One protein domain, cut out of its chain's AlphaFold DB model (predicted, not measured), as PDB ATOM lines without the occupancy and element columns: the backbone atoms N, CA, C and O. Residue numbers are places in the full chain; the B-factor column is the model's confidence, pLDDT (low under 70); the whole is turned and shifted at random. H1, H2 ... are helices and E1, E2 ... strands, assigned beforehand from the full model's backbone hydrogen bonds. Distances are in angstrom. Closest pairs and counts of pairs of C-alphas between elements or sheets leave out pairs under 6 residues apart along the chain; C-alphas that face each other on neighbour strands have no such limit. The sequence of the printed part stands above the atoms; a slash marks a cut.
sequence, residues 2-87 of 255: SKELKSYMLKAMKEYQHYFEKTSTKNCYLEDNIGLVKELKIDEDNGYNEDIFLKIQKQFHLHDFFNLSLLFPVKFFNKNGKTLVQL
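What this domain is: This is residues 2 to 87 of the 255 residues of an uncharacterized protein of Plasmodium coatneyi (UniProt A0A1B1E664). Look first for one long helix, H1, with the shorter H2 folded back beside it as a helical hairpin; a wide loop, residues 40 to 51, then leads through short helices H3 and H4 to a small hairpin of antiparallel strands, E1 and E2, away from H1. The printed part has 86 residues, four named helices then two strands, mostly helix. It is compact, radius of gyration of the C-alphas 13.7 A, spanning 41 by 27 by 17 A.

Where its parts are: Find C-alpha 3 at (284.674, 259.374, 278.198); from there H1, residues 3 to 23, runs 30.5 A. H2 is 30 to 39, 14.4 A; H3 52 to 56, 6.3 A; H4 65 to 69, 6.1 A; E1 76 to 79, 9.6 A; E2 82 to 85, 9.8 A, ending at (283.033, 247.393, 272.447).

How they stand to each other: H1 and H2 touch, closest at C-alphas of Leu 10 and Ile 34, 6.5 A, at a shallow tilt of 25 degrees, opposite ways. H1, with residues 9 to 13 alone, only just touches H4, with 3 pairs of C-alphas within 8 A, the closest Ala 12 and Asn 67, 6.4 A. H3 is close to H1 but not clearly touching: C-alphas 5 and 54, 7.0 A. In E1 and E2, at 149 degrees, N 77 and O 84 are 2.9 A apart. In H1, H2, H3 and H4 every O i to N i+4 pair is within hydrogen-bond range.

The domain as a whole: C-alphas 23 and 80, the farthest apart, are 42.4 A apart. The printed part has no cut; H2 to H3 is the long link. Residues 43 to 58 and 87 have pLDDT under 70.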
ATOM      1  N   SER A   2     287.389 255.666 276.369       73.31
ATOM      2  CA  SER A   2     287.452 256.918 277.136       73.31
ATOM      3  C   SER A   2     286.095 257.636 277.147       73.31
ATOM      4  O   SER A   2     285.264 257.439 276.254       73.31
ATOM      5  N   LYS A   3     285.865 258.500 278.147       77.44
ATOM      6  CA  LYS A   3     284.674 259.374 278.198       77.44
ATOM      7  C   LYS A   3     284.549 260.250 276.950       77.44
ATOM      8  O   LYS A   3     283.445 260.490 276.468       77.44
ATOM      9  N   GLU A   4     285.681 260.681 276.411       78.38
ATOM     10  CA  GLU A   4     285.767 261.516 275.215       78.38
ATOM     11  C   GLU A   4     285.326 260.759 273.959       78.38
ATOM     12  O   GLU A   4     284.515 261.287 273.201       78.38
ATOM     13  N   LEU A   5     285.768 259.507 273.777       78.88
ATOM     14  CA  LEU A   5     285.347 258.671 272.649       78.88
ATOM     15  C   LEU A   5     283.837 258.428 272.679       78.88
ATOM     16  O   LEU A   5     283.157 258.638 271.678       78.88
ATOM     17  N   LYS A   6     283.293 258.079 273.852       84.00
ATOM     18  CA  LYS A   6     281.842 257.953 274.045       84.00
ATOM     19  C   LYS A   6     281.115 259.256 273.699       84.00
ATOM     20  O   LYS A   6     280.102 259.228 273.000       84.00
ATOM     21  N   SER A   7     281.625 260.397 274.164       85.81
ATOM     22  CA  SER A   7     281.041 261.708 273.861       85.81
ATOM     23  C   SER A   7     281.070 262.020 272.361       85.81
ATOM     24  O   SER A   7     280.090 262.545 271.832       85.81
ATOM     25  N   TYR A   8     282.166 261.695 271.672       86.44
ATOM     26  CA  TYR A   8     282.292 261.881 270.230       86.44
ATOM     27  C   TYR A   8     281.324 260.981 269.455       86.44
ATOM     28  O   TYR A   8     280.579 261.486 268.619       86.44
ATOM     29  N   MET A   9     281.262 259.684 269.774       87.38
ATOM     30  CA  MET A   9     280.343 258.738 269.125       87.38
ATOM     31  C   MET A   9     278.892 259.209 269.242       87.38
ATOM     32  O   MET A   9     278.184 259.281 268.241       87.38
ATOM     33  N   LEU A  10     278.465 259.619 270.443       91.31
ATOM     34  CA  LEU A  10     277.117 260.148 270.659       91.31
ATOM     35  C   LEU A  10     276.861 261.441 269.880       91.31
ATOM     36  O   LEU A  10     275.746 261.658 269.410       91.31
ATOM     37  N   LYS A  11     277.870 262.309 269.743       91.56
ATOM     38  CA  LYS A  11     277.764 263.511 268.913       91.56
ATOM     39  C   LYS A  11     277.596 263.137 267.438       91.56
ATOM     40  O   LYS A  11     276.651 263.604 266.818       91.56
ATOM     41  N   ALA A  12     278.457 262.281 266.895       91.50
ATOM     42  CA  ALA A  12     278.399 261.853 265.498       91.50
ATOM     43  C   ALA A  12     277.080 261.130 265.166       91.50
ATOM     44  O   ALA A  12     276.458 261.420 264.148       91.50
ATOM     45  N   MET A  13     276.598 260.252 266.051       93.56
ATOM     46  CA  MET A  13     275.300 259.586 265.892       93.56
ATOM     47  C   MET A  13     274.131 260.582 265.869       93.56
ATOM     48  O   MET A  13     273.215 260.421 265.068       93.56
ATOM     49  N   LYS A  14     274.168 261.645 266.685       94.44
ATOM     50  CA  LYS A  14     273.158 262.720 266.641       94.44
ATOM     51  C   LYS A  14     273.195 263.516 265.335       94.44
ATOM     52  O   LYS A  14     272.141 263.885 264.827       94.44
ATOM     53  N   GLU A  15     274.378 263.771 264.782       95.12
ATOM     54  CA  GLU A  15     274.501 264.420 263.467       95.12
ATOM     55  C   GLU A  15     273.883 263.546 262.362       95.12
ATOM     56  O   GLU A  15     273.148 264.049 261.511       95.12
ATOM     57  N   TYR A  16     274.094 262.223 262.408       95.12
ATOM     58  CA  TYR A  16     273.400 261.296 261.508       95.12
ATOM     59  C   TYR A  16     271.890 261.268 261.729       95.12
ATOM     60  O   TYR A  16     271.148 261.254 260.751       95.12
ATOM     61  N   GLN A  17     271.427 261.304 262.980       95.00
ATOM     62  CA  GLN A  17     270.000 261.373 263.301       95.00
ATOM     63  C   GLN A  17     269.365 262.597 262.629       95.00
ATOM     64  O   GLN A  17     268.402 262.460 261.878       95.00
ATOM     65  N   HIS A  18     269.986 263.771 262.778       94.56
ATOM     66  CA  HIS A  18     269.533 264.999 262.127       94.56
ATOM     67  C   HIS A  18     269.561 264.907 260.591       94.56
ATOM     68  O   HIS A  18     268.634 265.351 259.907       94.56
ATOM     69  N   TYR A  19     270.613 264.312 260.023       93.88
ATOM     70  CA  TYR A  19     270.707 264.084 258.581       93.88
ATOM     71  C   TYR A  19     269.574 263.178 258.063       93.88
ATOM     72  O   TYR A  19     268.956 263.475 257.034       93.88
ATOM     73  N   PHE A  20     269.278 262.088 258.769       93.75
ATOM     74  CA  PHE A  20     268.229 261.139 258.400       93.75
ATOM     75  C   PHE A  20     266.830 261.739 258.541       93.75
ATOM     76  O   PHE A  20     266.025 261.608 257.618       93.75
ATOM     77  N   GLU A  21     266.574 262.510 259.600       93.19
ATOM     78  CA  GLU A  21     265.343 263.295 259.751       93.19
ATOM     79  C   GLU A  21     265.133 264.239 258.561       93.19
ATOM     80  O   GLU A  21     264.078 264.225 257.923       93.19
ATOM     81  N   LYS A  22     266.163 265.014 258.199       93.81
ATOM     82  CA  LYS A  22     266.100 265.963 257.080       93.81
ATOM     83  C   LYS A  22     265.832 265.280 255.739       93.81
ATOM     84  O   LYS A  22     265.156 265.847 254.883       93.81
ATOM     85  N   THR A  23     266.389 264.092 255.534       90.38
ATOM     86  CA  THR A  23     266.240 263.330 254.286       90.38
ATOM     87  C   THR A  23     265.027 262.402 254.286       90.38
ATOM     88  O   THR A  23     264.768 261.765 253.269       90.38
ATOM     89  N   SER A  24     264.266 262.333 255.387       87.69
ATOM     90  CA  SER A  24     263.178 261.361 255.579       87.69
ATOM     91  C   SER A  24     263.624 259.909 255.363       87.69
ATOM     92  O   SER A  24     262.847 259.063 254.922       87.69
ATOM     93  N   THR A  25     264.886 259.621 255.674       86.69
ATOM     94  CA  THR A  25     265.450 258.270 255.642       86.69
ATOM     95  C   THR A  25     265.625 257.747 257.064       86.69
ATOM     96  O   THR A  25     265.474 258.491 258.033       86.69
ATOM     97  N   LYS A  26     265.890 256.448 257.215       85.94
ATOM     98  CA  LYS A  26     266.206 255.839 258.511       85.94
ATOM     99  C   LYS A  26     267.357 254.855 258.359       85.94
ATOM    100  O   LYS A  26     267.507 254.224 257.318       85.94
ATOM    101  N   ASN A  27     268.139 254.713 259.420       90.81
ATOM    102  CA  ASN A  27     269.079 253.615 259.585       90.81
ATOM    103  C   ASN A  27     268.515 252.660 260.643       90.81
ATOM    104  O   ASN A  27     268.013 253.122 261.669       90.81
ATOM    105  N   CYS A  28     268.573 251.355 260.377       87.19
ATOM    106  CA  CYS A  28     267.947 250.335 261.217       87.19
ATOM    107  C   CYS A  28     268.625 250.170 262.583       87.19
ATOM    108  O   CYS A  28     267.978 249.722 263.519       87.19
ATOM    109  N   TYR A  29     269.889 250.573 262.705       90.50
ATOM    110  CA  TYR A  29     270.710 250.358 263.894       90.50
ATOM    111  C   TYR A  29     270.962 251.634 264.704       90.50
ATOM    112  O   TYR A  29     271.378 251.554 265.854       90.50
ATOM    113  N   LEU A  30     270.744 252.822 264.129       92.94
ATOM    114  CA  LEU A  30     271.197 254.081 264.726       92.94
ATOM    115  C   LEU A  30     270.605 254.340 266.119       92.94
ATOM    116  O   LEU A  30     271.348 254.694 267.031       92.94
ATOM    117  N   GLU A  31     269.294 254.179 266.294       92.50
ATOM    118  CA  GLU A  31     268.647 254.426 267.593       92.50
ATOM    119  C   GLU A  31     269.100 253.414 268.651       92.50
ATOM    120  O   GLU A  31     269.434 253.801 269.775       92.50
ATOM    121  N   ASP A  32     269.203 252.139 268.271       91.44
ATOM    122  CA  ASP A  32     269.686 251.070 269.147       91.44
ATOM    123  C   ASP A  32     271.138 251.328 269.560       91.44
ATOM    124  O   ASP A  32     271.478 251.298 270.744       91.44
ATOM    125  N   ASN A  33     271.990 251.699 268.603       92.31
ATOM    126  CA  ASN A  33     273.376 252.077 268.847       92.31
ATOM    127  C   ASN A  33     273.478 253.282 269.798       92.31
ATOM    128  O   ASN A  33     274.300 253.273 270.718       92.31
ATOM    129  N   ILE A  34     272.635 254.307 269.620       92.81
ATOM    130  CA  ILE A  34     272.563 255.459 270.531       92.81
ATOM    131  C   ILE A  34     272.194 254.996 271.945       92.81
ATOM    132  O   ILE A  34     272.815 255.452 272.912       92.81
ATOM    133  N   GLY A  35     271.191 254.123 272.079       91.25
ATOM    134  CA  GLY A  35     270.768 253.549 273.357       91.25
ATOM    135  C   GLY A  35     271.913 252.818 274.053       91.25
ATOM    136  O   GLY A  35     272.297 253.173 275.171       91.25
ATOM    137  N   LEU A  36     272.548 251.889 273.344       89.44
ATOM    138  CA  LEU A  36     273.635 251.079 273.882       89.44
ATOM    139  C   LEU A  36     274.847 251.924 274.316       89.44
ATOM    140  O   LEU A  36     275.389 251.750 275.410       89.44
ATOM    141  N   VAL A  37     275.266 252.895 273.496       88.12
ATOM    142  CA  VAL A  37     276.402 253.770 273.837       88.12
ATOM    143  C   VAL A  37     276.062 254.686 275.022       88.12
ATOM    144  O   VAL A  37     276.931 254.960 275.862       88.12
ATOM    145  N   LYS A  38     274.808 255.147 275.155       89.44
ATOM    146  CA  LYS A  38     274.357 255.931 276.322       89.44
ATOM    147  C   LYS A  38     274.462 255.132 277.618       89.44
ATOM    148  O   LYS A  38     274.963 255.677 278.603       89.44
ATOM    149  N   GLU A  39     274.069 253.864 277.605       87.12
ATOM    150  CA  GLU A  39     274.054 252.994 278.788       87.12
ATOM    151  C   GLU A  39     275.446 252.539 279.245       87.12
ATOM    152  O   GLU A  39     275.631 252.179 280.409       87.12
ATOM    153  N   LEU A  40     276.450 252.617 278.368       81.69
ATOM    154  CA  LEU A  40     277.811 252.187 278.679       81.69
ATOM    155  C   LEU A  40     278.418 252.949 279.877       81.69
ATOM    156  O   LEU A  40     278.671 254.158 279.807       81.69
ATOM    157  N   LYS A  41     278.702 252.237 280.971       79.44
ATOM    158  CA  LYS A  41     279.419 252.773 282.138       79.44
ATOM    159  C   LYS A  41     280.926 252.700 281.890       79.44
ATOM    160  O   LYS A  41     281.437 251.659 281.493       79.44
ATOM    161  N   ILE A  42     281.619 253.822 282.083       73.69
ATOM    162  CA  ILE A  42     283.077 253.921 281.944       73.69
ATOM    163  C   ILE A  42     283.643 254.127 283.341       73.69
ATOM    164  O   ILE A  42     283.442 255.200 283.915       73.69
ATOM    165  N   ASP A  43     284.326 253.114 283.867       65.62
ATOM    166  CA  ASP A  43     285.065 253.222 285.124       65.62
ATOM    167  C   ASP A  43     286.295 254.118 284.898       65.62
ATOM    168  O   ASP A  43     287.034 253.939 283.929       65.62
ATOM    169  N   GLU A  44     286.471 255.137 285.744       57.38
ATOM    170  CA  GLU A  44     287.440 256.231 285.541       57.38
ATOM    171  C   GLU A  44     288.913 255.834 285.702       57.38
ATOM    172  O   GLU A  44     289.792 256.610 285.333       57.38
ATOM    173  N   ASP A  45     289.214 254.627 286.170       52.22
ATOM    174  CA  ASP A  45     290.588 254.211 286.413       52.22
ATOM    175  C   ASP A  45     291.122 253.370 285.261       52.22
ATOM    176  O   ASP A  45     290.875 252.169 285.154       52.22
ATOM    177  N   ASN A  46     291.870 254.024 284.378       44.34
ATOM    178  CA  ASN A  46     293.242 253.657 284.025       44.34
ATOM    179  C   ASN A  46     293.682 254.545 282.866       44.34
ATOM    180  O   ASN A  46     292.935 254.701 281.902       44.34
ATOM    181  N   GLY A  47     294.888 255.111 282.978       50.31
ATOM    182  CA  GLY A  47     295.494 256.065 282.050       50.31
ATOM    183  C   GLY A  47     295.590 255.564 280.611       50.31
ATOM    184  O   GLY A  47     296.658 255.193 280.129       50.31
ATOM    185  N   TYR A  48     294.459 255.577 279.918       48.59
ATOM    186  CA  TYR A  48     294.386 255.492 278.479       48.59
ATOM    187  C   TYR A  48     294.919 256.823 277.974       48.59
ATOM    188  O   TYR A  48     294.309 257.866 278.216       48.59
ATOM    189  N   ASN A  49     296.092 256.782 277.341       50.22
ATOM    190  CA  ASN A  49     296.581 257.902 276.554       50.22
ATOM    191  C   ASN A  49     295.425 258.376 275.678       50.22
ATOM    192  O   ASN A  49     294.859 257.573 274.939       50.22
ATOM    193  N   GLU A  50     295.058 259.649 275.829       49.84
ATOM    194  CA  GLU A  50     294.155 260.365 274.934       49.84
ATOM    195  C   GLU A  50     294.533 259.975 273.506       49.84
ATOM    196  O   GLU A  50     295.598 260.379 273.024       49.84
ATOM    197  N   ASP A  51     293.728 259.122 272.864       55.31
ATOM    198  CA  ASP A  51     294.058 258.651 271.530       55.31
ATOM    199  C   ASP A  51     294.222 259.898 270.664       55.31
ATOM    200  O   ASP A  51     293.316 260.725 270.532       55.31
ATOM    201  N   ILE A  52     295.409 260.035 270.077       52.09
ATOM    202  CA  ILE A  52     295.758 261.043 269.070       52.09
ATOM    203  C   ILE A  52     294.628 261.168 268.024       52.09
ATOM    204  O   ILE A  52     294.356 262.257 267.524       52.09
ATOM    205  N   PHE A  53     293.897 260.073 267.802       54.25
ATOM    206  CA  PHE A  53     292.634 259.961 267.083       54.25
ATOM    207  C   PHE A  53     291.580 261.038 267.428       54.25
ATOM    208  O   PHE A  53     291.128 261.754 266.535       54.25
ATOM    209  N   LEU A  54     291.234 261.245 268.709       57.25
ATOM    210  CA  LEU A  54     290.240 262.251 269.133       57.25
ATOM    211  C   LEU A  54     290.772 263.684 269.028       57.25
ATOM    212  O   LEU A  54     290.005 264.622 268.800       57.25
ATOM    213  N   LYS A  55     292.092 263.871 269.148       52.47
ATOM    214  CA  LYS A  55     292.733 265.176 268.917       52.47
ATOM    215  C   LYS A  55     292.692 265.586 267.441       52.47
ATOM    216  O   LYS A  55     292.674 266.790 267.166       52.47
ATOM    217  N   ILE A  56     292.643 264.617 266.521       52.84
ATOM    218  CA  ILE A  56     292.599 264.822 265.065       52.84
ATOM    219  C   ILE A  56     291.149 264.921 264.545       52.84
ATOM    220  O   ILE A  56     290.860 265.811 263.744       52.84
ATOM    221  N   GLN A  57     290.205 264.110 265.037       61.16
ATOM    222  CA  GLN A  57     288.795 264.116 264.599       61.16
ATOM    223  C   GLN A  57     287.929 265.206 265.265       61.16
ATOM    224  O   GLN A  57     286.913 264.943 265.907       61.16
ATOM    225  N   LYS A  58     288.287 266.485 265.106       59.38
ATOM    226  CA  LYS A  58     287.503 267.587 265.707       59.38
ATOM    227  C   LYS A  58     286.157 267.861 265.022       59.38
ATOM    228  O   LYS A  58     285.319 268.558 265.603       59.38
ATOM    229  N   GLN A  59     285.934 267.358 263.808       72.94
ATOM    230  CA  GLN A  59     284.760 267.685 262.998       72.94
ATOM    231  C   GLN A  59     284.075 266.436 262.448       72.94
ATOM    232  O   GLN A  59     284.716 265.502 261.981       72.94
ATOM    233  N   PHE A  60     282.744 266.454 262.512       84.12
ATOM    234  CA  PHE A  60     281.911 265.433 261.900       84.12
ATOM    235  C   PHE A  60     281.976 265.560 260.377       84.12
ATOM    236  O   PHE A  60     281.792 266.643 259.816       84.12
ATOM    237  N   HIS A  61     282.178 264.428 259.716       87.44
ATOM    238  CA  HIS A  61     282.114 264.303 258.271       87.44
ATOM    239  C   HIS A  61     281.204 263.128 257.926       87.44
ATOM    240  O   HIS A  61     281.413 262.017 258.410       87.44
ATOM    241  N   LEU A  62     280.219 263.383 257.061       87.31
ATOM    242  CA  LEU A  62     279.179 262.414 256.693       87.31
ATOM    243  C   LEU A  62     279.735 261.120 256.082       87.31
ATOM    244  O   LEU A  62     279.140 260.065 256.225       87.31
ATOM    245  N   HIS A  63     280.858 261.206 255.369       90.12
ATOM    246  CA  HIS A  63     281.472 260.072 254.675       90.12
ATOM    247  C   HIS A  63     282.849 259.727 255.253       90.12
ATOM    248  O   HIS A  63     283.735 259.299 254.524       90.12
ATOM    249  N   ASP A  64     283.061 259.991 256.539       88.44
ATOM    250  CA  ASP A  64     284.242 259.506 257.250       88.44
ATOM    251  C   ASP A  64     284.005 258.062 257.702       88.44
ATOM    252  O   ASP A  64     282.923 257.741 258.198       88.44
ATOM    253  N   PHE A  65     284.996 257.190 257.505       85.56
ATOM    254  CA  PHE A  65     284.868 255.759 257.786       85.56
ATOM    255  C   PHE A  65     284.489 255.489 259.245       85.56
ATOM    256  O   PHE A  65     283.552 254.735 259.507       85.56
ATOM    257  N   PHE A  66     285.160 256.147 260.194       84.12
ATOM    258  CA  PHE A  66     284.866 255.969 261.610       84.12
ATOM    259  C   PHE A  66     283.441 256.420 261.930       84.12
ATOM    260  O   PHE A  66     282.708 255.706 262.608       84.12
ATOM    261  N   ASN A  67     282.997 257.557 261.391       88.00
ATOM    262  CA  ASN A  67     281.614 257.995 261.575       88.00
ATOM    263  C   ASN A  67     280.624 256.989 260.973       88.00
ATOM    264  O   ASN A  67     279.640 256.643 261.620       88.00
ATOM    265  N   LEU A  68     280.870 256.507 259.753       89.75
ATOM    266  CA  LEU A  68     280.024 255.502 259.101       89.75
ATOM    267  C   LEU A  68     279.987 254.182 259.874       89.75
ATOM    268  O   LEU A  68     278.948 253.530 259.900       89.75
ATOM    269  N   SER A  69     281.074 253.819 260.558       87.25
ATOM    270  CA  SER A  69     281.127 252.618 261.393       87.25
ATOM    271  C   SER A  69     280.066 252.612 262.502       87.25
ATOM    272  O   SER A  69     279.570 251.560 262.892       87.25
ATOM    273  N   LEU A  70     279.637 253.796 262.952       89.25
ATOM    274  CA  LEU A  70     278.596 253.966 263.969       89.25
ATOM    275  C   LEU A  70     277.183 253.643 263.459       89.25
ATOM    276  O   LEU A  70     276.233 253.639 264.244       89.25
ATOM    277  N   LEU A  71     277.033 253.415 262.153       90.75
ATOM    278  CA  LEU A  71     275.767 253.095 261.497       90.75
ATOM    279  C   LEU A  71     275.567 251.592 261.244       90.75
ATOM    280  O   LEU A  71     274.516 251.209 260.732       90.75
ATOM    281  N   PHE A  72     276.555 250.766 261.580       90.50
ATOM    282  CA  PHE A  72     276.456 249.304 261.628       90.50
ATOM    283  C   PHE A  72     276.111 248.855 263.056       90.50
ATOM    284  O   PHE A  72     276.299 249.637 263.992       90.50
ATOM    285  N   PRO A  73     275.636 247.618 263.272       88.19
ATOM    286  CA  PRO A  73     275.270 247.147 264.606       88.19
ATOM    287  C   PRO A  73     276.469 247.155 265.566       88.19
ATOM    288  O   PRO A  73     277.458 246.446 265.363       88.19
ATOM    289  N   VAL A  74     276.378 247.937 266.648       85.38
ATOM    290  CA  VAL A  74     277.422 247.986 267.681       85.38
ATOM    291  C   VAL A  74     277.241 246.813 268.642       85.38
ATOM    292  O   VAL A  74     276.206 246.676 269.293       85.38
ATOM    293  N   LYS A  75     278.274 245.976 268.776       83.94
ATOM    294  CA  LYS A  75     278.257 244.806 269.667       83.94
ATOM    295  C   LYS A  75     279.069 245.064 270.939       83.94
ATOM    296  O   LYS A  75     280.198 245.562 270.891       83.94
ATOM    297  N   PHE A  76     278.494 244.683 272.080       81.06
ATOM    298  CA  PHE A  76     279.132 244.750 273.396       81.06
ATOM    299  C   PHE A  76     279.355 243.344 273.934       81.06
ATOM    300  O   PHE A  76     278.456 242.506 273.907       81.06
ATOM    301  N   PHE A  77     280.544 243.100 274.472       80.81
ATOM    302  CA  PHE A  77     280.899 241.815 275.056       80.81
ATOM    303  C   PHE A  77     281.425 242.014 276.467       80.81
ATOM    304  O   PHE A  77     282.332 242.810 276.690       80.81
ATOM    305  N   ASN A  78     280.906 241.253 277.425       80.12
ATOM    306  CA  ASN A  78     281.495 241.191 278.757       80.12
ATOM    307  C   ASN A  78     282.521 240.060 278.787       80.12
ATOM    308  O   ASN A  78     282.162 238.885 278.729       80.12
ATOM    309  N   LYS A  79     283.804 240.411 278.881       78.56
ATOM    310  CA  LYS A  79     284.899 239.443 278.999       78.56
ATOM    311  C   LYS A  79     285.688 239.738 280.266       78.56
ATOM    312  O   LYS A  79     286.266 240.810 280.407       78.56
ATOM    313  N   ASN A  80     285.712 238.780 281.194       78.75
ATOM    314  CA  ASN A  80     286.446 238.869 282.463       78.75
ATOM    315  C   ASN A  80     286.090 240.122 283.294       78.75
ATOM    316  O   ASN A  80     286.978 240.808 283.795       78.75
ATOM    317  N   GLY A  81     284.799 240.460 283.383       75.19
ATOM    318  CA  GLY A  81     284.320 241.641 284.116       75.19
ATOM    319  C   GLY A  81     284.580 242.983 283.422       75.19
ATOM    320  O   GLY A  81     284.220 244.017 283.970       75.19
ATOM    321  N   LYS A  82     285.173 242.982 282.220       72.12
ATOM    322  CA  LYS A  82     285.370 244.182 281.401       72.12
ATOM    323  C   LYS A  82     284.380 244.196 280.243       72.12
ATOM    324  O   LYS A  82     284.262 243.208 279.516       72.12
ATOM    325  N   THR A  83     283.714 245.328 280.048       73.50
ATOM    326  CA  THR A  83     282.878 245.568 278.869       73.50
ATOM    327  C   THR A  83     283.763 245.990 277.699       73.50
ATOM    328  O   THR A  83     284.447 247.014 277.743       73.50
ATOM    329  N   LEU A  84     283.770 245.172 276.653       72.75
ATOM    330  CA  LEU A  84     284.445 245.413 275.387       72.75
ATOM    331  C   LEU A  84     283.422 245.904 274.368       72.75
ATOM    332  O   LEU A  84     282.318 245.368 274.285       72.75
ATOM    333  N   VAL A  85     283.812 246.904 273.585       75.50
ATOM    334  CA  VAL A  85     283.033 247.393 272.447       75.50
ATOM    335  C   VAL A  85     283.713 246.894 271.187       75.50
ATOM    336  O   VAL A  85     284.920 247.092 271.031       75.50
ATOM    337  N   GLN A  86     282.963 246.238 270.309       75.94
ATOM    338  CA  GLN A  86     283.472 245.882 268.995       75.94
ATOM    339  C   GLN A  86     283.531 247.136 268.135       75.94
ATOM    340  O   GLN A  86     282.502 247.732 267.822       75.94
ATOM    341  N   LEU A  87     284.747 247.533 267.776       69.88
ATOM    342  CA  LEU A  87     284.970 248.518 266.732       69.88
ATOM    343  C   LEU A  87     285.111 247.796 265.397       69.88
ATOM    344  O   LEU A  87     285.548 246.644 265.331       69.88
TER     345      LEU A  87